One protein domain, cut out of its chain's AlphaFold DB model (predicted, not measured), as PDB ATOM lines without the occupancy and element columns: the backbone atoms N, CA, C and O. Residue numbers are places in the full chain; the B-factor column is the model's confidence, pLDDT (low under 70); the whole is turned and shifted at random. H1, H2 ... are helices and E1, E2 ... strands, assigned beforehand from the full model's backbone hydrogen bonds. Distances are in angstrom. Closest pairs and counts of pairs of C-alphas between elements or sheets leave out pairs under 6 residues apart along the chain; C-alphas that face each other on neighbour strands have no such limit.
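This is residues 672 to 831 of the 831 residues of a protein of Oscillospiraceae bacterium (UniProt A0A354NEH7). A twisted sheet of five strands has one long helix, H1, laid slantwise over E3, E4 and E5 on one face, and the first residues of H1, 672 to 677, stick out free. The short H2 lies on that same face over the edge strand E2, and the short H3 lies over E4 on the opposite face. The printed part has 160 residues, with three named helices and five named strands in the order H1, E1, E2, H2, E3, E4, H3, E5. The sheet's order is E2, E1, E3, E4, E5, all antiparallel, and the class is mixed, helices and strands. The whole is compact, with a radius of gyration of the C-alphas of 16.0 A, yet elongated, spanning 55 by 35 by 23 A.

In the sheet, E1, residues 717 to 724, and E3, residues 768 to 775, are antiparallel neighbours at 162 degrees, with N 719 and O 772 2.8 A apart. E2, residues 727 to 732, forms a hairpin with E1, with N 729 and O 722 2.8 A apart. E4, residues 778 to 786, forms a hairpin with E3, with N 771 and O 783 2.9 A apart; E4 bends by 51 degrees at residue 781. E5, residues 823 to 825, is the other edge strand, with N 823 and O 784 2.8 A apart. H1, residues 672 to 708, is on the sheet at a height of 4.3 A, only just above the sheet's level, and slantwise to E5 at 43 degrees on the local plane; the closest C-alphas of H1 and E5, those of Asp 689 and Gly 823, are 4.0 A apart. H2, residues 754 to 761, is on the same face at a height of 8.5 A. E2, H2 and E3 make a split strand-helix-strand unit, two strands running the same way with E1 between them, and its crossover is left-handed. H1 touches H2 with residues 695 to 702 alone, at a steep tilt of 61 degrees, opposite ways; the closest C-alphas, those of Ala 698 and Ile 758, are 6.6 A apart. H3, residues 798 to 804, is on the opposite face and across E4 at 73 degrees on the local plane; the closest C-alphas, those of Gly 781 and Trp 801, are 6.1 A apart. H1 and H3 are apart. Every O i to N i+4 pair is within hydrogen-bond range in H2, against 31 of 33 in H1 and 2 of 3 in H3.

H1 begins at C-alpha 672, (193.133, 210.848, 193.980), and is 52.6 A long, with a kink of 27 degrees near residue 679. E1 and E3 are each 23.2 A long, E4 23.7 A and E2 15.6 A. E5 ends at C-alpha 825, (194.133, 189.196, 174.557).

The C-alphas of Tyr 672 and Asn 739, the two farthest apart, are 56.5 A apart. The printed part has no cut and ends at residue 831, the chain's last. The links E2 to H2, E4 to H3 and H3 to E5 are long. Mean pLDDT of the printed part is 84.8; residues 672 to 683, 803, 811 and 831 are under 70.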
ATOM      1  N   TYR A 672     193.383 210.735 195.416       49.72
ATOM      2  CA  TYR A 672     193.133 210.848 193.980       49.72
ATOM      3  C   TYR A 672     193.882 209.785 193.175       49.72
ATOM      4  O   TYR A 672     193.268 209.068 192.377       49.72
ATOM      5  N   THR A 673     195.181 209.641 193.436       50.19
ATOM      6  CA  THR A 673     196.065 208.731 192.706       50.19
ATOM      7  C   THR A 673     195.670 207.254 192.882       50.19
ATOM      8  O   THR A 673     195.443 206.590 191.866       50.19
ATOM      9  N   PRO A 674     195.498 206.711 194.108       43.41
ATOM     10  CA  PRO A 674     195.131 205.302 194.281       43.41
ATOM     11  C   PRO A 674     193.653 204.973 194.013       43.41
ATOM     12  O   PRO A 674     193.368 203.829 193.664       43.41
ATOM     13  N   THR A 675     192.706 205.912 194.172       46.19
ATOM     14  CA  THR A 675     191.266 205.601 194.011       46.19
ATOM     15  C   THR A 675     190.690 206.019 192.661       46.19
ATOM     16  O   THR A 675     190.187 205.169 191.929       46.19
ATOM     17  N   PHE A 676     190.759 207.304 192.304       48.16
ATOM     18  CA  PHE A 676     190.083 207.830 191.114       48.16
ATOM     19  C   PHE A 676     190.876 207.572 189.839       48.16
ATOM     20  O   PHE A 676     190.341 206.971 188.904       48.16
ATOM     21  N   LYS A 677     192.158 207.959 189.818       53.16
ATOM     22  CA  LYS A 677     193.023 207.722 188.658       53.16
ATOM     23  C   LYS A 677     193.143 206.222 188.382       53.16
ATOM     24  O   LYS A 677     192.844 205.790 187.273       53.16
ATOM     25  N   GLY A 678     193.467 205.427 189.407       54.75
ATOM     26  CA  GLY A 678     193.571 203.967 189.306       54.75
ATOM     27  C   GLY A 678     192.302 203.268 188.795       54.75
ATOM     28  O   GLY A 678     192.403 202.370 187.958       54.75
ATOM     29  N   TYR A 679     191.105 203.686 189.231       52.03
ATOM     30  CA  TYR A 679     189.851 203.102 188.736       52.03
ATOM     31  C   TYR A 679     189.604 203.428 187.257       52.03
ATOM     32  O   TYR A 679     189.357 202.511 186.471       52.03
ATOM     33  N   LEU A 680     189.709 204.704 186.863       59.56
ATOM     34  CA  LEU A 680     189.532 205.149 185.473       59.56
ATOM     35  C   LEU A 680     190.482 204.421 184.521       59.56
ATOM     36  O   LEU A 680     190.061 203.882 183.497       59.56
ATOM     37  N   ASP A 681     191.750 204.355 184.908       67.81
ATOM     38  CA  ASP A 681     192.801 203.644 184.197       67.81
ATOM     39  C   ASP A 681     192.469 202.147 184.053       67.81
ATOM     40  O   ASP A 681     192.484 201.616 182.941       67.81
ATOM     41  N   SER A 682     192.038 201.480 185.132       65.06
ATOM     42  CA  SER A 682     191.618 200.070 185.078       65.06
ATOM     43  C   SER A 682     190.391 199.823 184.185       65.06
ATOM     44  O   SER A 682     190.333 198.806 183.490       65.06
ATOM     45  N   SER A 683     189.434 200.759 184.149       68.00
ATOM     46  CA  SER A 683     188.228 200.661 183.320       68.00
ATOM     47  C   SER A 683     188.558 200.795 181.834       68.00
ATOM     48  O   SER A 683     188.084 199.996 181.027       68.00
ATOM     49  N   ARG A 684     189.415 201.761 181.472       77.56
ATOM     50  CA  ARG A 684     189.880 201.966 180.088       77.56
ATOM     51  C   ARG A 684     190.668 200.757 179.579       77.56
ATOM     52  O   ARG A 684     190.470 200.328 178.444       77.56
ATOM     53  N   VAL A 685     191.518 200.165 180.424       84.19
ATOM     54  CA  VAL A 685     192.242 198.920 180.102       84.19
ATOM     55  C   VAL A 685     191.278 197.746 179.924       84.19
ATOM     56  O   VAL A 685     191.422 196.998 178.963       84.19
ATOM     57  N   ALA A 686     190.271 197.586 180.790       79.38
ATOM     58  CA  ALA A 686     189.298 196.496 180.677       79.38
ATOM     59  C   ALA A 686     188.447 196.579 179.392       79.38
ATOM     60  O   ALA A 686     188.159 195.552 178.772       79.38
ATOM     61  N   GLU A 687     188.076 197.788 178.965       81.31
ATOM     62  CA  GLU A 687     187.403 198.017 177.684       81.31
ATOM     63  C   GLU A 687     188.314 197.654 176.501       81.31
ATOM     64  O   GLU A 687     187.916 196.875 175.633       81.31
ATOM     65  N   ALA A 688     189.572 198.108 176.515       88.44
ATOM     66  CA  ALA A 688     190.544 197.781 175.475       88.44
ATOM     67  C   ALA A 688     190.880 196.271 175.418       88.44
ATOM     68  O   ALA A 688     190.968 195.710 174.322       88.44
ATOM     69  N   ASP A 689     191.018 195.593 176.565       88.94
ATOM     70  CA  ASP A 689     191.185 194.131 176.678       88.94
ATOM     71  C   ASP A 689     189.980 193.390 176.053       88.94
ATOM     72  O   ASP A 689     190.142 192.410 175.315       88.94
ATOM     73  N   SER A 690     188.757 193.877 176.295       89.75
ATOM     74  CA  SER A 690     187.523 193.338 175.705       89.75
ATOM     75  C   SER A 690     187.500 193.496 174.178       89.75
ATOM     76  O   SER A 690     187.207 192.540 173.444       89.75
ATOM     77  N   THR A 691     187.891 194.665 173.664       91.88
ATOM     78  CA  THR A 691     188.013 194.908 172.220       91.88
ATOM     79  C   THR A 691     189.083 194.013 171.588       91.88
ATOM     80  O   THR A 691     188.799 193.351 170.587       91.88
ATOM     81  N   ALA A 692     190.265 193.883 172.203       93.88
ATOM     82  CA  ALA A 692     191.324 192.968 171.759       93.88
ATOM     83  C   ALA A 692     190.845 191.502 171.712       93.88
ATOM     84  O   ALA A 692     191.130 190.772 170.758       93.88
ATOM     85  N   SER A 693     190.048 191.076 172.697       93.19
ATOM     86  CA  SER A 693     189.426 189.746 172.732       93.19
ATOM     87  C   SER A 693     188.423 189.540 171.586       93.19
ATOM     88  O   SER A 693     188.401 188.485 170.945       93.19
ATOM     89  N   THR A 694     187.645 190.571 171.249       94.12
ATOM     90  CA  THR A 694     186.692 190.528 170.127       94.12
ATOM     91  C   THR A 694     187.418 190.463 168.775       94.12
ATOM     92  O   THR A 694     187.079 189.627 167.933       94.12
ATOM     93  N   ILE A 695     188.489 191.248 168.593       95.06
ATOM     94  CA  ILE A 695     189.396 191.191 167.428       95.06
ATOM     95  C   ILE A 695     190.002 189.787 167.274       95.06
ATOM     96  O   ILE A 695     190.011 189.215 166.175       95.06
ATOM     97  N   LYS A 696     190.450 189.183 168.381       94.88
ATOM     98  CA  LYS A 696     190.979 187.814 168.415       94.88
ATOM     99  C   LYS A 696     189.942 186.775 167.982       94.88
ATOM    100  O   LYS A 696     190.257 185.892 167.177       94.88
ATOM    101  N   ALA A 697     188.709 186.881 168.475       92.69
ATOM    102  CA  ALA A 697     187.612 185.977 168.133       92.69
ATOM    103  C   ALA A 697     187.180 186.104 166.660       92.69
ATOM    104  O   ALA A 697     186.987 185.090 165.981       92.69
ATOM    105  N   ALA A 698     187.092 187.331 166.135       93.44
ATOM    106  CA  ALA A 698     186.805 187.584 164.724       93.44
ATOM    107  C   ALA A 698     187.907 186.995 163.825       93.44
ATOM    108  O   ALA A 698     187.622 186.214 162.918       93.44
ATOM    109  N   THR A 699     189.177 187.257 164.135       94.81
ATOM    110  CA  THR A 699     190.311 186.738 163.350       94.81
ATOM    111  C   THR A 699     190.394 185.213 163.384       94.81
ATOM    112  O   THR A 699     190.556 184.575 162.346       94.81
ATOM    113  N   THR A 700     190.173 184.597 164.548       93.75
ATOM    114  CA  THR A 700     190.096 183.129 164.676       93.75
ATOM    115  C   THR A 700     188.958 182.551 163.824       93.75
ATOM    116  O   THR A 700     189.119 181.508 163.186       93.75
ATOM    117  N   THR A 701     187.818 183.247 163.754       93.75
ATOM    118  CA  THR A 701     186.671 182.867 162.914       93.75
ATOM    119  C   THR A 701     187.023 182.914 161.424       93.75
ATOM    120  O   THR A 701     186.669 181.993 160.686       93.75
ATOM    121  N   PHE A 702     187.752 183.942 160.978       94.25
ATOM    122  CA  PHE A 702     188.225 184.060 159.595       94.25
ATOM    123  C   PHE A 702     189.166 182.913 159.202       94.25
ATOM    124  O   PHE A 702     188.937 182.249 158.192       94.25
ATOM    125  N   LEU A 703     190.168 182.617 160.035       92.50
ATOM    126  CA  LEU A 703     191.103 181.507 159.804       92.50
ATOM    127  C   LEU A 703     190.378 180.154 159.767       92.50
ATOM    128  O   LEU A 703     190.602 179.353 158.863       92.50
ATOM    129  N   THR A 704     189.429 179.937 160.685       91.00
ATOM    130  CA  THR A 704     188.609 178.713 160.726       91.00
ATOM    131  C   THR A 704     187.746 178.559 159.466       91.00
ATOM    132  O   THR A 704     187.597 177.447 158.944       91.00
ATOM    133  N   LYS A 705     187.193 179.661 158.929       90.38
ATOM    134  CA  LYS A 705     186.533 179.663 157.612       90.38
ATOM    135  C   LYS A 705     187.535 179.259 156.524       90.38
ATOM    136  O   LYS A 705     187.248 178.313 155.794       90.38
ATOM    137  N   ALA A 706     188.697 179.911 156.437       88.81
ATOM    138  CA  ALA A 706     189.717 179.623 155.424       88.81
ATOM    139  C   ALA A 706     190.138 178.138 155.420       88.81
ATOM    140  O   ALA A 706     190.105 177.490 154.370       88.81
ATOM    141  N   ASP A 707     190.405 177.560 156.595       87.25
ATOM    142  CA  ASP A 707     190.685 176.128 156.774       87.25
ATOM    143  C   ASP A 707     189.548 175.227 156.280       87.25
ATOM    144  O   ASP A 707     189.789 174.247 155.572       87.25
ATOM    145  N   THR A 708     188.297 175.573 156.593       88.50
ATOM    146  CA  THR A 708     187.112 174.809 156.156       88.50
ATOM    147  C   THR A 708     186.965 174.795 154.628       88.50
ATOM    148  O   THR A 708     186.492 173.812 154.059       88.50
ATOM    149  N   TYR A 709     187.419 175.850 153.944       88.38
ATOM    150  CA  TYR A 709     187.494 175.927 152.478       88.38
ATOM    151  C   TYR A 709     188.793 175.334 151.889       88.38
ATOM    152  O   TYR A 709     189.011 175.412 150.679       88.38
ATOM    153  N   GLY A 710     189.664 174.733 152.708       84.88
ATOM    154  CA  GLY A 710     190.955 174.174 152.284       84.88
ATOM    155  C   GLY A 710     192.020 175.227 151.952       84.88
ATOM    156  O   GLY A 710     193.078 174.885 151.419       84.88
ATOM    157  N   ALA A 711     191.756 176.497 152.263       88.56
ATOM    158  CA  ALA A 711     192.654 177.636 152.103       88.56
ATOM    159  C   ALA A 711     193.488 177.872 153.375       88.56
ATOM    160  O   ALA A 711     193.657 179.005 153.806       88.56
ATOM    161  N   THR A 712     193.994 176.802 153.996       87.81
ATOM    162  CA  THR A 712     194.774 176.857 155.245       87.81
ATOM    163  C   THR A 712     195.925 177.855 155.169       87.81
ATOM    164  O   THR A 712     196.634 177.910 154.159       87.81
ATOM    165  N   LEU A 713     196.146 178.606 156.247       90.50
ATOM    166  CA  LEU A 713     197.281 179.518 156.370       90.50
ATOM    167  C   LEU A 713     198.609 178.740 156.436       90.50
ATOM    168  O   LEU A 713     198.718 177.714 157.108       90.50
ATOM    169  N   VAL A 714     199.629 179.221 155.726       85.75
ATOM    170  CA  VAL A 714     200.990 178.674 155.740       85.75
ATOM    171  C   VAL A 714     201.958 179.733 156.243       85.75
ATOM    172  O   VAL A 714     202.171 180.750 155.582       85.75
ATOM    173  N   GLY A 715     202.589 179.437 157.376       81.75
ATOM    174  CA  GLY A 715     203.554 180.308 158.040       81.75
ATOM    175  C   GLY A 715     202.975 181.001 159.271       81.75
ATOM    176  O   GLY A 715     201.761 181.139 159.413       81.75
ATOM    177  N   ASP A 716     203.889 181.434 160.130       85.88
ATOM    178  CA  ASP A 716     203.616 182.198 161.344       85.88
ATOM    179  C   ASP A 716     203.996 183.668 161.123       85.88
ATOM    180  O   ASP A 716     204.737 183.997 160.188       85.88
ATOM    181  N   GLY A 717     203.518 184.559 161.988       86.00
ATOM    182  CA  GLY A 717     203.956 185.951 162.009       86.00
ATOM    183  C   GLY A 717     202.929 186.916 162.586       86.00
ATOM    184  O   GLY A 717     201.882 186.520 163.100       86.00
ATOM    185  N   THR A 718     203.233 188.203 162.450       89.19
ATOM    186  CA  THR A 718     202.404 189.292 162.966       89.19
ATOM    187  C   THR A 718     201.615 189.959 161.841       89.19
ATOM    188  O   THR A 718     202.191 190.480 160.879       89.19
ATOM    189  N   LEU A 719     200.287 189.959 161.975       91.75
ATOM    190  CA  LEU A 719     199.418 190.871 161.247       91.75
ATOM    191  C   LEU A 719     199.423 192.216 161.964       91.75
ATOM    192  O   LEU A 719     199.279 192.296 163.182       91.75
ATOM    193  N   TYR A 720     199.569 193.263 161.173       91.31
ATOM    194  CA  TYR A 720     199.692 194.630 161.631       91.31
ATOM    195  C   TYR A 720     198.698 195.495 160.864       91.31
ATOM    196  O   TYR A 720     198.731 195.528 159.627       91.31
ATOM    197  N   ALA A 721     197.825 196.184 161.594       92.12
ATOM    198  CA  ALA A 721     196.776 197.008 161.021       92.12
ATOM    199  C   ALA A 721     196.605 198.325 161.778       92.12
ATOM    200  O   ALA A 721     196.874 198.419 162.976       92.12
ATOM    201  N   TYR A 722     196.090 199.327 161.077       92.06
ATOM    202  CA  TYR A 722     195.443 200.470 161.705       92.06
ATOM    203  C   TYR A 722     194.024 200.608 161.159       92.06
ATOM    204  O   TYR A 722     193.737 200.242 160.016       92.06
ATOM    205  N   VAL A 723     193.136 201.131 161.991       92.06
ATOM    206  CA  VAL A 723     191.771 201.502 161.638       92.06
ATOM    207  C   VAL A 723     191.717 203.019 161.580       92.06
ATOM    208  O   VAL A 723     192.279 203.674 162.461       92.06
ATOM    209  N   SER A 724     191.090 203.575 160.545       90.88
ATOM    210  CA  SER A 724     190.721 204.988 160.553       90.88
ATOM    211  C   SER A 724     189.421 205.257 159.807       90.88
ATOM    212  O   SER A 724     189.232 204.763 158.691       90.88
ATOM    213  N   GLY A 725     188.508 206.006 160.429       84.81
ATOM    214  CA  GLY A 725     187.141 206.198 159.934       84.81
ATOM    215  C   GLY A 725     186.381 204.878 159.723       84.81
ATOM    216  O   GLY A 725     185.644 204.742 158.744       84.81
ATOM    217  N   GLY A 726     186.672 203.856 160.534       85.38
ATOM    218  CA  GLY A 726     186.146 202.495 160.415       85.38
ATOM    219  C   GLY A 726     186.801 201.622 159.335       85.38
ATOM    220  O   GLY A 726     186.409 200.465 159.171       85.38
ATOM    221  N   TYR A 727     187.788 202.127 158.585       89.62
ATOM    222  CA  TYR A 727     188.478 201.369 157.534       89.62
ATOM    223  C   TYR A 727     189.755 200.709 158.049       89.62
ATOM    224  O   TYR A 727     190.687 201.384 158.485       89.62
ATOM    225  N   TRP A 728     189.818 199.383 157.937       92.50
ATOM    226  CA  TRP A 728     190.970 198.576 158.333       92.50
ATOM    227  C   TRP A 728     192.016 198.537 157.217       92.50
ATOM    228  O   TRP A 728     191.770 197.974 156.155       92.50
ATOM    229  N   THR A 729     193.198 199.101 157.466       92.44
ATOM    230  CA  THR A 729     194.342 199.052 156.543       92.44
ATOM    231  C   THR A 729     195.421 198.129 157.097       92.44
ATOM    232  O   THR A 729     195.916 198.345 158.205       92.44
ATOM    233  N   LEU A 730     195.812 197.111 156.326       93.12
ATOM    234  CA  LEU A 730     196.859 196.162 156.713       93.12
ATOM    235  C   LEU A 730     198.216 196.624 156.168       93.12
ATOM    236  O   LEU A 730     198.354 196.850 154.968       93.12
ATOM    237  N   TYR A 731     199.235 196.724 157.025       86.25
ATOM    238  CA  TYR A 731     200.596 197.104 156.611       86.25
ATOM    239  C   TYR A 731     201.626 195.971 156.727       86.25
ATOM    240  O   TYR A 731     202.706 196.053 156.143       86.25
ATOM    241  N   SER A 732     201.284 194.878 157.412       86.19
ATOM    242  CA  SER A 732     201.981 193.593 157.309       86.19
ATOM    243  C   SER A 732     201.002 192.449 157.557       86.19
ATOM    244  O   SER A 732     200.080 192.565 158.364       86.19
ATOM    245  N   THR A 733     201.208 191.337 156.852       88.25
ATOM    246  CA  THR A 733     200.330 190.162 156.862       88.25
ATOM    247  C   THR A 733     201.155 188.886 157.057       88.25
ATOM    248  O   THR A 733     202.178 188.732 156.384       88.25
ATOM    249  N   PRO A 734     200.728 187.943 157.910       82.75
ATOM    250  CA  PRO A 734     201.477 186.729 158.181       82.75
ATOM    251  C   PRO A 734     201.260 185.693 157.077       82.75
ATOM    252  O   PRO A 734     200.131 185.426 156.664       82.75
ATOM    253  N   GLY A 735     202.357 185.079 156.629       85.44
ATOM    254  CA  GLY A 735     202.332 183.932 155.722       85.44
ATOM    255  C   GLY A 735     201.538 184.144 154.426       85.44
ATOM    256  O   GLY A 735     201.436 185.246 153.891       85.44
ATOM    257  N   TYR A 736     200.985 183.049 153.904       86.81
ATOM    258  CA  TYR A 736     200.063 183.049 152.764       86.81
ATOM    259  C   TYR A 736     199.085 181.869 152.856       86.81
ATOM    260  O   TYR A 736     199.408 180.822 153.419       86.81
ATOM    261  N   PHE A 737     197.887 182.007 152.291       89.81
ATOM    262  CA  PHE A 737     196.912 180.915 152.224       89.81
ATOM    263  C   PHE A 737     197.298 179.894 151.138       89.81
ATOM    264  O   PHE A 737     197.828 180.257 150.088       89.81
ATOM    265  N   ARG A 738     197.038 178.595 151.362       87.12
ATOM    266  CA  ARG A 738     197.420 177.501 150.430       87.12
ATOM    267  C   ARG A 738     196.846 177.621 149.016       87.12
ATOM    268  O   ARG A 738     197.330 176.937 148.114       87.12
ATOM    269  N   ASN A 739     195.805 178.421 148.836       86.44
ATOM    270  CA  ASN A 739     195.201 178.751 147.554       86.44
ATOM    271  C   ASN A 739     194.650 180.188 147.601       86.44
ATOM    272  O   ASN A 739     194.628 180.822 148.654       86.44
ATOM    273  N   ASP A 740     194.198 180.680 146.455       84.75
ATOM    274  CA  ASP A 740     193.682 182.030 146.213       84.75
ATOM    275  C   ASP A 740     192.211 182.234 146.626       84.75
ATOM    276  O   ASP A 740     191.622 183.275 146.336       84.75
ATOM    277  N   ALA A 741     191.582 181.268 147.309       86.50
ATOM    278  CA  ALA A 741     190.186 181.395 147.722       86.50
ATOM    279  C   ALA A 741     189.974 182.361 148.901       86.50
ATOM    280  O   ALA A 741     188.815 182.703 149.154       86.50
ATOM    281  N   PHE A 742     191.046 182.751 149.600       93.00
ATOM    282  CA  PHE A 742     191.072 183.713 150.703       93.00
ATOM    283  C   PHE A 742     192.246 184.692 150.528       93.00
ATOM    284  O   PHE A 742     193.327 184.302 150.082       93.00
ATOM    285  N   THR A 743     192.035 185.957 150.890       92.75
ATOM    286  CA  THR A 743     193.017 187.051 150.831       92.75
ATOM    287  C   THR A 743     193.095 187.775 152.171       92.75
ATOM    288  O   THR A 743     192.144 187.782 152.950       92.75
ATOM    289  N   TRP A 744     194.243 188.389 152.458       92.56
ATOM    290  CA  TRP A 744     194.355 189.298 153.600       92.56
ATOM    291  C   TRP A 744     193.729 190.666 153.287       92.56
ATOM    292  O   TRP A 744     192.990 191.199 154.105       92.56
ATOM    293  N   ASP A 745     194.001 191.195 152.095       90.06
ATOM    294  CA  ASP A 745     193.493 192.470 151.585       90.06
ATOM    295  C   ASP A 745     193.453 192.419 150.039       90.06
ATOM    296  O   ASP A 745     194.040 191.522 149.417       90.06
ATOM    297  N   GLY A 746     192.773 193.377 149.410       83.69
ATOM    298  CA  GLY A 746     192.644 193.533 147.959       83.69
ATOM    299  C   GLY A 746     191.594 192.631 147.299       83.69
ATOM    300  O   GLY A 746     191.407 192.697 146.081       83.69
ATOM    301  N   GLY A 747     190.901 191.789 148.067       85.19
ATOM    302  CA  GLY A 747     189.798 190.960 147.593       85.19
ATOM    303  C   GLY A 747     188.499 191.745 147.366       85.19
ATOM    304  O   GLY A 747     188.324 192.876 147.804       85.19
ATOM    305  N   SER A 748     187.541 191.129 146.666       84.62
ATOM    306  CA  SER A 748     186.213 191.725 146.397       84.62
ATOM    307  C   SER A 748     185.056 191.007 147.105       84.62
ATOM    308  O   SER A 748     183.891 191.314 146.857       84.62
ATOM    309  N   TYR A 749     185.356 190.026 147.960       86.94
ATOM    310  CA  TYR A 749     184.366 189.187 148.640       86.94
ATOM    311  C   TYR A 749     184.572 189.250 150.155       86.94
ATOM    312  O   TYR A 749     185.496 188.628 150.673       86.94
ATOM    313  N   LYS A 750     183.677 189.939 150.873       85.19
ATOM    314  CA  LYS A 750     183.822 190.200 152.317       85.19
ATOM    315  C   LYS A 750     183.931 188.965 153.222       85.19
ATOM    316  O   LYS A 750     184.452 189.062 154.315       85.19
ATOM    317  N   ASP A 751     183.463 187.796 152.784       86.25
ATOM    318  CA  ASP A 751     183.598 186.536 153.540       86.25
ATOM    319  C   ASP A 751     184.947 185.821 153.334       86.25
ATOM    320  O   ASP A 751     185.182 184.769 153.934       86.25
ATOM    321  N   LYS A 752     185.795 186.350 152.446       90.44
ATOM    322  CA  LYS A 752     187.046 185.736 151.973       90.44
ATOM    323  C   LYS A 752     188.252 186.667 152.031       90.44
ATOM    324  O   LYS A 752     189.373 186.192 151.911       90.44
ATOM    325  N   ASP A 753     188.018 187.959 152.204       94.06
ATOM    326  CA  ASP A 753     189.044 188.976 152.379       94.06
ATOM    327  C   ASP A 753     189.066 189.433 153.842       94.06
ATOM    328  O   ASP A 753     188.009 189.763 154.379       94.06
ATOM    329  N   PHE A 754     190.223 189.395 154.507       94.94
ATOM    330  CA  PHE A 754     190.291 189.649 155.951       94.94
ATOM    331  C   PHE A 754     189.959 191.097 156.308       94.94
ATOM    332  O   PHE A 754     189.175 191.301 157.234       94.94
ATOM    333  N   ALA A 755     190.502 192.081 155.585       93.12
ATOM    334  CA  ALA A 755     190.248 193.499 155.840       93.12
ATOM    335  C   ALA A 755     188.748 193.826 155.733       93.12
ATOM    336  O   ALA A 755     188.163 194.396 156.657       93.12
ATOM    337  N   LEU A 756     188.089 193.361 154.664       93.38
ATOM    338  CA  LEU A 756     186.639 193.514 154.502       93.38
ATOM    339  C   LEU A 756     185.830 192.704 155.529       93.38
ATOM    340  O   LEU A 756     184.772 193.156 155.969       93.38
ATOM    341  N   PHE A 757     186.297 191.512 155.915       94.75
ATOM    342  CA  PHE A 757     185.624 190.668 156.906       94.75
ATOM    343  C   PHE A 757     185.634 191.296 158.301       94.75
ATOM    344  O   PHE A 757     184.601 191.329 158.970       94.75
ATOM    345  N   ILE A 758     186.793 191.778 158.759       93.12
ATOM    346  CA  ILE A 758     186.928 192.327 160.109       93.12
ATOM    347  C   ILE A 758     186.228 193.684 160.237       93.12
ATOM    348  O   ILE A 758     185.609 193.935 161.268       93.12
ATOM    349  N   GLN A 759     186.206 194.489 159.168       92.75
ATOM    350  CA  GLN A 759     185.412 195.719 159.094       92.75
ATOM    351  C   GLN A 759     183.896 195.450 159.202       92.75
ATOM    352  O   GLN A 759     183.197 196.161 159.919       92.75
ATOM    353  N   ASP A 760     183.378 194.408 158.539       91.38
ATOM    354  CA  ASP A 760     181.958 194.007 158.613       91.38
ATOM    355  C   ASP A 760     181.585 193.404 159.984       91.38
ATOM    356  O   ASP A 760     180.462 193.574 160.454       91.38
ATOM    357  N   MET A 761     182.533 192.727 160.645       89.88
ATOM    358  CA  MET A 761     182.352 192.142 161.981       89.88
ATOM    359  C   MET A 761     182.477 193.159 163.124       89.88
ATOM    360  O   MET A 761     181.826 192.974 164.152       89.88
ATOM    361  N   LEU A 762     183.313 194.193 162.977       91.31
ATOM    362  CA  LEU A 762     183.654 195.165 164.027       91.31
ATOM    363  C   LEU A 762     183.387 196.625 163.590       91.31
ATOM    364  O   LEU A 762     184.287 197.462 163.678       91.31
ATOM    365  N   PRO A 763     182.156 196.975 163.163       84.81
ATOM    366  CA  PRO A 763     181.832 198.308 162.638       84.81
ATOM    367  C   PRO A 763     181.844 199.425 163.698       84.81
ATOM    368  O   PRO A 763     181.625 200.582 163.361       84.81
ATOM    369  N   SER A 764     182.045 199.091 164.977       82.12
ATOM    370  CA  SER A 764     182.110 200.038 166.096       82.12
ATOM    371  C   SER A 764     183.525 200.534 166.419       82.12
ATOM    372  O   SER A 764     183.682 201.320 167.347       82.12
ATOM    373  N   ILE A 765     184.556 200.047 165.722       86.88
ATOM    374  CA  ILE A 765     185.942 200.506 165.892       86.88
ATOM    375  C   ILE A 765     186.216 201.547 164.806       86.88
ATOM    376  O   ILE A 765     186.313 201.181 163.638       86.88
ATOM    377  N   ASP A 766     186.311 202.821 165.191       85.06
ATOM    378  CA  ASP A 766     186.450 203.944 164.250       85.06
ATOM    379  C   ASP A 766     187.928 204.290 163.969       85.06
ATOM    380  O   ASP A 766     188.375 204.228 162.824       85.06
ATOM    381  N   ASP A 767     188.727 204.527 165.018       89.12
ATOM    382  CA  ASP A 767     190.183 204.727 164.944       89.12
ATOM    383  C   ASP A 767     190.924 203.828 165.955       89.12
ATOM    384  O   ASP A 767     190.503 203.679 167.107       89.12
ATOM    385  N   GLY A 768     192.067 203.258 165.560       91.88
ATOM    386  CA  GLY A 768     192.921 202.472 166.463       91.88
ATOM    387  C   GLY A 768     194.078 201.736 165.781       91.88
ATOM    388  O   GLY A 768     194.092 201.570 164.564       91.88
ATOM    389  N   THR A 769     195.053 201.267 166.562       94.06
ATOM    390  CA  THR A 769     196.198 200.467 166.084       94.06
ATOM    391  C   THR A 769     196.073 199.040 166.610       94.06
ATOM    392  O   THR A 769     195.752 198.836 167.780       94.06
ATOM    393  N   VAL A 770     196.316 198.044 165.753       93.88
ATOM    394  CA  VAL A 770     196.086 196.624 166.050       93.88
ATOM    395  C   VAL A 770     197.297 195.782 165.649       93.88
ATOM    396  O   VAL A 770     197.769 195.828 164.511       93.88
ATOM    397  N   GLU A 771     197.746 194.939 166.572       93.25
ATOM    398  CA  GLU A 771     198.749 193.900 166.350       93.25
ATOM    399  C   GLU A 771     198.126 192.534 166.659       93.25
ATOM    400  O   GLU A 771     197.515 192.350 167.711       93.25
ATOM    401  N   ILE A 772     198.259 191.568 165.749       93.50
ATOM    402  CA  ILE A 772     197.731 190.206 165.907       93.50
ATOM    403  C   ILE A 772     198.844 189.204 165.612       93.50
ATOM    404  O   ILE A 772     199.341 189.127 164.489       93.50
ATOM    405  N   ILE A 773     199.208 188.392 166.601       91.00
ATOM    406  CA  ILE A 773     200.252 187.372 166.468       91.00
ATOM    407  C   ILE A 773     199.610 186.022 166.161       91.00
ATOM    408  O   ILE A 773     198.764 185.538 166.918       91.00
ATOM    409  N   ILE A 774     200.023 185.410 165.051       90.00
ATOM    410  CA  ILE A 774     199.506 184.131 164.560       90.00
ATOM    411  C   ILE A 774     200.631 183.095 164.544       90.00
ATOM    412  O   ILE A 774     201.669 183.307 163.916       90.00
ATOM    413  N   THR A 775     200.390 181.960 165.199       86.00
ATOM    414  CA  THR A 775     201.349 180.855 165.344       86.00
ATOM    415  C   THR A 775     200.646 179.523 165.111       86.00
ATOM    416  O   THR A 775     199.558 179.284 165.638       86.00
ATOM    417  N   ASN A 776     201.244 178.636 164.315       81.75
ATOM    418  CA  ASN A 776     200.673 177.360 163.880       81.75
ATOM    419  C   ASN A 776     199.234 177.494 163.329       81.75
ATOM    420  O   ASN A 776     198.377 176.647 163.579       81.75
ATOM    421  N   GLY A 777     198.956 178.584 162.603       77.19
ATOM    422  CA  GLY A 777     197.632 178.887 162.040       77.19
ATOM    423  C   GLY A 777     196.567 179.341 163.050       77.19
ATOM    424  O   GLY A 777     195.404 179.465 162.679       77.19
ATOM    425  N   SER A 778     196.932 179.596 164.311       83.56
ATOM    426  CA  SER A 778     196.028 180.051 165.381       83.56
ATOM    427  C   SER A 778     196.442 181.417 165.931       83.56
ATOM    428  O   SER A 778     197.623 181.750 165.940       83.56
ATOM    429  N   VAL A 779     195.487 182.216 166.419       91.69
ATOM    430  CA  VAL A 779     195.789 183.534 167.008       91.69
ATOM    431  C   VAL A 779     196.323 183.372 168.437       91.69
ATOM    432  O   VAL A 779     195.572 183.039 169.357       91.69
ATOM    433  N   THR A 780     197.612 183.643 168.639       89.94
ATOM    434  CA  THR A 780     198.290 183.556 169.943       89.94
ATOM    435  C   THR A 780     197.993 184.782 170.802       89.94
ATOM    436  O   THR A 780     197.534 184.631 171.935       89.94
ATOM    437  N   GLY A 781     198.151 185.986 170.250       92.19
ATOM    438  CA  GLY A 781     198.010 187.260 170.963       92.19
ATOM    439  C   GLY A 781     197.365 188.342 170.098       92.19
ATOM    440  O   GLY A 781     197.464 188.289 168.873       92.19
ATOM    441  N   VAL A 782     196.698 189.304 170.734       95.00
ATOM    442  CA  VAL A 782     196.225 190.548 170.107       95.00
ATOM    443  C   VAL A 782     196.515 191.706 171.047       95.00
ATOM    444  O   VAL A 782     196.078 191.650 172.196       95.00
ATOM    445  N   ALA A 783     197.173 192.750 170.547       94.88
ATOM    446  CA  ALA A 783     197.258 194.049 171.203       94.88
ATOM    447  C   ALA A 783     196.450 195.102 170.430       94.88
ATOM    448  O   ALA A 783     196.427 195.105 169.196       94.88
ATOM    449  N   TYR A 784     195.780 195.988 171.164       94.62
ATOM    450  CA  TYR A 784     194.926 197.043 170.624       94.62
ATOM    451  C   TYR A 784     195.176 198.370 171.341       94.62
ATOM    452  O   TYR A 784     195.113 198.434 172.569       94.62
ATOM    453  N   VAL A 785     195.415 199.429 170.570       94.75
ATOM    454  CA  VAL A 785     195.538 200.808 171.059       94.75
ATOM    455  C   VAL A 785     194.350 201.614 170.520       94.75
ATOM    456  O   VAL A 785     194.286 201.837 169.305       94.75
ATOM    457  N   PRO A 786     193.392 202.032 171.366       87.94
ATOM    458  CA  PRO A 786     192.205 202.758 170.922       87.94
ATOM    459  C   PRO A 786     192.528 204.198 170.503       87.94
ATOM    460  O   PRO A 786     193.399 204.845 171.082       87.94
ATOM    461  N   GLY A 787     191.791 204.725 169.520       84.31
ATOM    462  CA  GLY A 787     191.764 206.156 169.196       84.31
ATOM    463  C   GLY A 787     192.999 206.716 168.481       84.31
ATOM    464  O   GLY A 787     193.081 207.924 168.279       84.31
ATOM    465  N   THR A 788     193.961 205.877 168.082       82.19
ATOM    466  CA  THR A 788     195.100 206.303 167.254       82.19
ATOM    467  C   THR A 788     195.395 205.314 166.135       82.19
ATOM    468  O   THR A 788     195.654 204.138 166.377       82.19
ATOM    469  N   SER A 789     195.415 205.807 164.898       77.81
ATOM    470  CA  SER A 789     195.856 205.062 163.713       77.81
ATOM    471  C   SER A 789     197.384 205.037 163.541       77.81
ATOM    472  O   SER A 789     197.892 204.368 162.643       77.81
ATOM    473  N   VAL A 790     198.132 205.751 164.395       76.88
ATOM    474  CA  VAL A 790     199.602 205.798 164.389       76.88
ATOM    475  C   VAL A 790     200.127 205.751 165.827       76.88
ATOM    476  O   VAL A 790     200.446 206.774 166.431       76.88
ATOM    477  N   TYR A 791     200.238 204.548 166.387       83.56
ATOM    478  CA  TYR A 791     200.963 204.334 167.639       83.56
ATOM    479  C   TYR A 791     202.470 204.158 167.373       83.56
ATOM    480  O   TYR A 791     202.878 203.294 166.598       83.56
ATOM    481  N   THR A 792     203.306 204.985 168.010       80.50
ATOM    482  CA  THR A 792     204.776 204.975 167.838       80.50
ATOM    483  C   THR A 792     205.538 204.301 168.980       80.50
ATOM    484  O   THR A 792     206.769 204.256 168.942       80.50
ATOM    485  N   GLY A 793     204.840 203.825 170.014       82.31
ATOM    486  CA  GLY A 793     205.445 203.076 171.113       82.31
ATOM    487  C   GLY A 793     205.633 201.592 170.782       82.31
ATOM    488  O   GLY A 793     205.274 201.111 169.708       82.31
ATOM    489  N   THR A 794     206.197 200.845 171.727       85.12
ATOM    490  CA  THR A 794     206.384 199.392 171.595       85.12
ATOM    491  C   THR A 794     205.073 198.655 171.885       85.12
ATOM    492  O   THR A 794     204.376 199.006 172.838       85.12
ATOM    493  N   LEU A 795     204.760 197.624 171.093       88.06
ATOM    494  CA  LEU A 795     203.677 196.664 171.349       88.06
ATOM    495  C   LEU A 795     204.238 195.284 171.766       88.06
ATOM    496  O   LEU A 795     205.434 195.029 171.565       88.06
ATOM    497  N   PRO A 796     203.431 194.403 172.390       88.12
ATOM    498  CA  PRO A 796     203.906 193.130 172.924       88.12
ATOM    499  C   PRO A 796     204.261 192.114 171.829       88.12
ATOM    500  O   PRO A 796     203.406 191.534 171.163       88.12
ATOM    501  N   ASN A 797     205.555 191.829 171.695       84.44
ATOM    502  CA  ASN A 797     206.086 190.854 170.740       84.44
ATOM    503  C   ASN A 797     205.712 189.390 171.078       84.44
ATOM    504  O   ASN A 797     205.182 189.101 172.147       84.44
ATOM    505  N   TYR A 798     206.064 188.448 170.191       80.62
ATOM    506  CA  TYR A 798     205.819 187.000 170.344       80.62
ATOM    507  C   TYR A 798     206.129 186.450 171.751       80.62
ATOM    508  O   TYR A 798     205.273 185.804 172.361       80.62
ATOM    509  N   ASP A 799     207.318 186.752 172.284       81.31
ATOM    510  CA  ASP A 799     207.792 186.213 173.566       81.31
ATOM    511  C   ASP A 799     206.896 186.638 174.742       81.31
ATOM    512  O   ASP A 799     206.698 185.868 175.688       81.31
ATOM    513  N   SER A 800     206.306 187.839 174.656       84.31
ATOM    514  CA  SER A 800     205.379 188.390 175.657       84.31
ATOM    515  C   SER A 800     204.186 187.454 175.901       84.31
ATOM    516  O   SER A 800     203.755 187.288 177.040       84.31
ATOM    517  N   TRP A 801     203.681 186.796 174.851       83.81
ATOM    518  CA  TRP A 801     202.480 185.951 174.908       83.81
ATOM    519  C   TRP A 801     202.782 184.471 175.136       83.81
ATOM    520  O   TRP A 801     202.068 183.817 175.892       83.81
ATOM    521  N   ASP A 802     203.796 183.934 174.452       73.19
ATOM    522  CA  ASP A 802     204.022 182.482 174.363       73.19
ATOM    523  C   ASP A 802     204.968 181.952 175.456       73.19
ATOM    524  O   ASP A 802     204.953 180.762 175.773       73.19
ATOM    525  N   TYR A 803     205.778 182.831 176.062       66.31
ATOM    526  CA  TYR A 803     206.782 182.455 177.064       66.31
ATOM    527  C   TYR A 803     206.641 183.199 178.399       66.31
ATOM    528  O   TYR A 803     206.839 182.596 179.454       66.31
ATOM    529  N   TYR A 804     206.301 184.493 178.375       74.31
ATOM    530  CA  TYR A 804     206.320 185.339 179.575       74.31
ATOM    531  C   TYR A 804     204.952 185.525 180.251       74.31
ATOM    532  O   TYR A 804     204.860 185.387 181.471       74.31
ATOM    533  N   GLY A 805     203.893 185.836 179.497       80.88
ATOM    534  CA  GLY A 805     202.599 186.261 180.056       80.88
ATOM    535  C   GLY A 805     202.614 187.680 180.649       80.88
ATOM    536  O   GLY A 805     201.659 188.091 181.307       80.88
ATOM    537  N   TRP A 806     203.695 188.427 180.419       81.94
ATOM    538  CA  TRP A 806     203.898 189.797 180.874       81.94
ATOM    539  C   TRP A 806     204.578 190.642 179.795       81.94
ATOM    540  O   TRP A 806     205.245 190.122 178.899       81.94
ATOM    541  N   PHE A 807     204.400 191.956 179.890       88.12
ATOM    542  CA  PHE A 807     204.977 192.961 179.002       88.12
ATOM    543  C   PHE A 807     205.365 194.197 179.820       88.12
ATOM    544  O   PHE A 807     204.693 194.544 180.785       88.12
ATOM    545  N   SER A 808     206.453 194.878 179.457       87.38
ATOM    546  CA  SER A 808     206.865 196.096 180.165       87.38
ATOM    547  C   SER A 808     206.060 197.293 179.652       87.38
ATOM    548  O   SER A 808     206.485 198.002 178.741       87.38
ATOM    549  N   PHE A 809     204.879 197.497 180.238       82.31
ATOM    550  CA  PHE A 809     204.076 198.702 180.027       82.31
ATOM    551  C   PHE A 809     204.731 199.914 180.707       82.31
ATOM    552  O   PHE A 809     204.703 201.013 180.171       82.31
ATOM    553  N   GLY A 810     205.382 199.715 181.858       77.25
ATOM    554  CA  GLY A 810     206.246 200.712 182.500       77.25
ATOM    555  C   GLY A 810     205.550 201.696 183.447       77.25
ATOM    556  O   GLY A 810     206.252 202.432 184.137       77.25
ATOM    557  N   SER A 811     204.213 201.696 183.531       68.38
ATOM    558  CA  SER A 811     203.473 202.396 184.600       68.38
ATOM    559  C   SER A 811     202.450 201.513 185.327       68.38
ATOM    560  O   SER A 811     202.302 201.622 186.542       68.38
ATOM    561  N   GLY A 812     201.801 200.590 184.612       76.50
ATOM    562  CA  GLY A 812     200.892 199.586 185.167       76.50
ATOM    563  C   GLY A 812     200.338 198.668 184.075       76.50
ATOM    564  O   GLY A 812     200.603 198.888 182.894       76.50
ATOM    565  N   ASP A 813     199.590 197.630 184.456       79.94
ATOM    566  CA  ASP A 813     198.976 196.676 183.519       79.94
ATOM    567  C   ASP A 813     198.178 197.403 182.424       79.94
ATOM    568  O   ASP A 813     197.175 198.054 182.714       79.94
ATOM    569  N   GLY A 814     198.599 197.281 181.163       82.50
ATOM    570  CA  GLY A 814     197.919 197.919 180.033       82.50
ATOM    571  C   GLY A 814     198.184 199.419 179.859       82.50
ATOM    572  O   GLY A 814     197.537 200.023 179.005       82.50
ATOM    573  N   ILE A 815     199.090 200.045 180.630       83.69
ATOM    574  CA  ILE A 815     199.273 201.512 180.629       83.69
ATOM    575  C   ILE A 815     200.742 201.922 180.563       83.69
ATOM    576  O   ILE A 815     201.571 201.594 181.419       83.69
ATOM    577  N   THR A 816     201.038 202.717 179.544       82.75
ATOM    578  CA  THR A 816     202.362 203.288 179.271       82.75
ATOM    579  C   THR A 816     202.637 204.568 180.075       82.75
ATOM    580  O   THR A 816     201.698 205.190 180.576       82.75
ATOM    581  N   PRO A 817     203.903 205.017 180.211       76.31
ATOM    582  CA  PRO A 817     204.246 206.177 181.042       76.31
ATOM    583  C   PRO A 817     203.672 207.518 180.556       76.31
ATOM    584  O   PRO A 817     203.665 208.477 181.321       76.31
ATOM    585  N   ASP A 818     203.199 207.595 179.305       76.38
ATOM    586  CA  ASP A 818     202.503 208.760 178.736       76.38
ATOM    587  C   ASP A 818     200.965 208.678 178.852       76.38
ATOM    588  O   ASP A 818     200.257 209.570 178.388       76.38
ATOM    589  N   GLY A 819     200.436 207.634 179.503       71.25
ATOM    590  CA  GLY A 819     199.000 207.429 179.713       71.25
ATOM    591  C   GLY A 819     198.265 206.754 178.548       71.25
ATOM    592  O   GLY A 819     197.033 206.630 178.604       71.25
ATOM    593  N   THR A 820     198.978 206.292 177.513       84.38
ATOM    594  CA  THR A 820     198.386 205.496 176.426       84.38
ATOM    595  C   THR A 820     197.983 204.111 176.936       84.38
ATOM    596  O   THR A 820     198.768 203.416 177.591       84.38
ATOM    597  N   VAL A 821     196.755 203.708 176.603       89.06
ATOM    598  CA  VAL A 821     196.152 202.418 176.971       89.06
ATOM    599  C   VAL A 821     196.419 201.384 175.880       89.06
ATOM    600  O   VAL A 821     196.224 201.660 174.699       89.06
ATOM    601  N   ILE A 822     196.826 200.179 176.279       92.62
ATOM    602  CA  ILE A 822     197.065 199.031 175.402       92.62
ATOM    603  C   ILE A 822     196.253 197.846 175.938       92.62
ATOM    604  O   ILE A 822     196.607 197.250 176.954       92.62
ATOM    605  N   GLY A 823     195.174 197.492 175.242       93.19
ATOM    606  CA  GLY A 823     194.386 196.291 175.519       93.19
ATOM    607  C   GLY A 823     195.054 195.034 174.968       93.19
ATOM    608  O   GLY A 823     195.668 195.077 173.902       93.19
ATOM    609  N   THR A 824     194.929 193.906 175.669       94.62
ATOM    610  CA  THR A 824     195.641 192.653 175.365       94.62
ATOM    611  C   THR A 824     194.756 191.404 175.489       94.62
ATOM    612  O   THR A 824     193.980 191.254 176.431       94.62
ATOM    613  N   ALA A 825     194.875 190.464 174.542       92.69
ATOM    614  CA  ALA A 825     194.133 189.196 174.557       92.69
ATOM    615  C   ALA A 825     195.003 187.975 174.155       92.69
ATOM    616  O   ALA A 825     195.265 187.765 172.963       92.69
ATOM    617  N   PRO A 826     195.390 187.079 175.091       89.31
ATOM    618  CA  PRO A 826     195.051 187.063 176.523       89.31
ATOM    619  C   PRO A 826     195.661 188.244 177.288       89.31
ATOM    620  O   PRO A 826     196.657 188.794 176.843       89.31
ATOM    621  N   LYS A 827     195.094 188.609 178.444       87.75
ATOM    622  CA  LYS A 827     195.621 189.723 179.243       87.75
ATOM    623  C   LYS A 827     197.093 189.492 179.612       87.75
ATOM    624  O   LYS A 827     197.423 188.437 180.157       87.75
ATOM    625  N   LEU A 828     197.940 190.486 179.343       86.81
ATOM    626  CA  LEU A 828     199.329 190.545 179.801       86.81
ATOM    627  C   LEU A 828     199.435 191.425 181.052       86.81
ATOM    628  O   LEU A 828     198.760 192.448 181.157       86.81
ATOM    629  N   TYR A 829     200.310 191.039 181.976       83.38
ATOM    630  CA  TYR A 829     200.603 191.802 183.195       83.38
ATOM    631  C   TYR A 829     201.859 192.664 183.020       83.38
ATOM    632  O   TYR A 829     202.710 192.351 182.184       83.38
ATOM    633  N   ASN A 830     201.996 193.744 183.786       82.25
ATOM    634  CA  ASN A 830     203.226 194.526 183.811       82.25
ATOM    635  C   ASN A 830     204.352 193.787 184.563       82.25
ATOM    636  O   ASN A 830     204.095 193.051 185.516       82.25
ATOM    637  N   TYR A 831     205.595 193.996 184.114       68.00
ATOM    638  CA  TYR A 831     206.819 193.508 184.767       68.00
ATOM    639  C   TYR A 831     207.206 194.341 185.998       68.00
ATOM    640  O   TYR A 831     207.185 195.590 185.871       68.00
TER     641      TYR A 831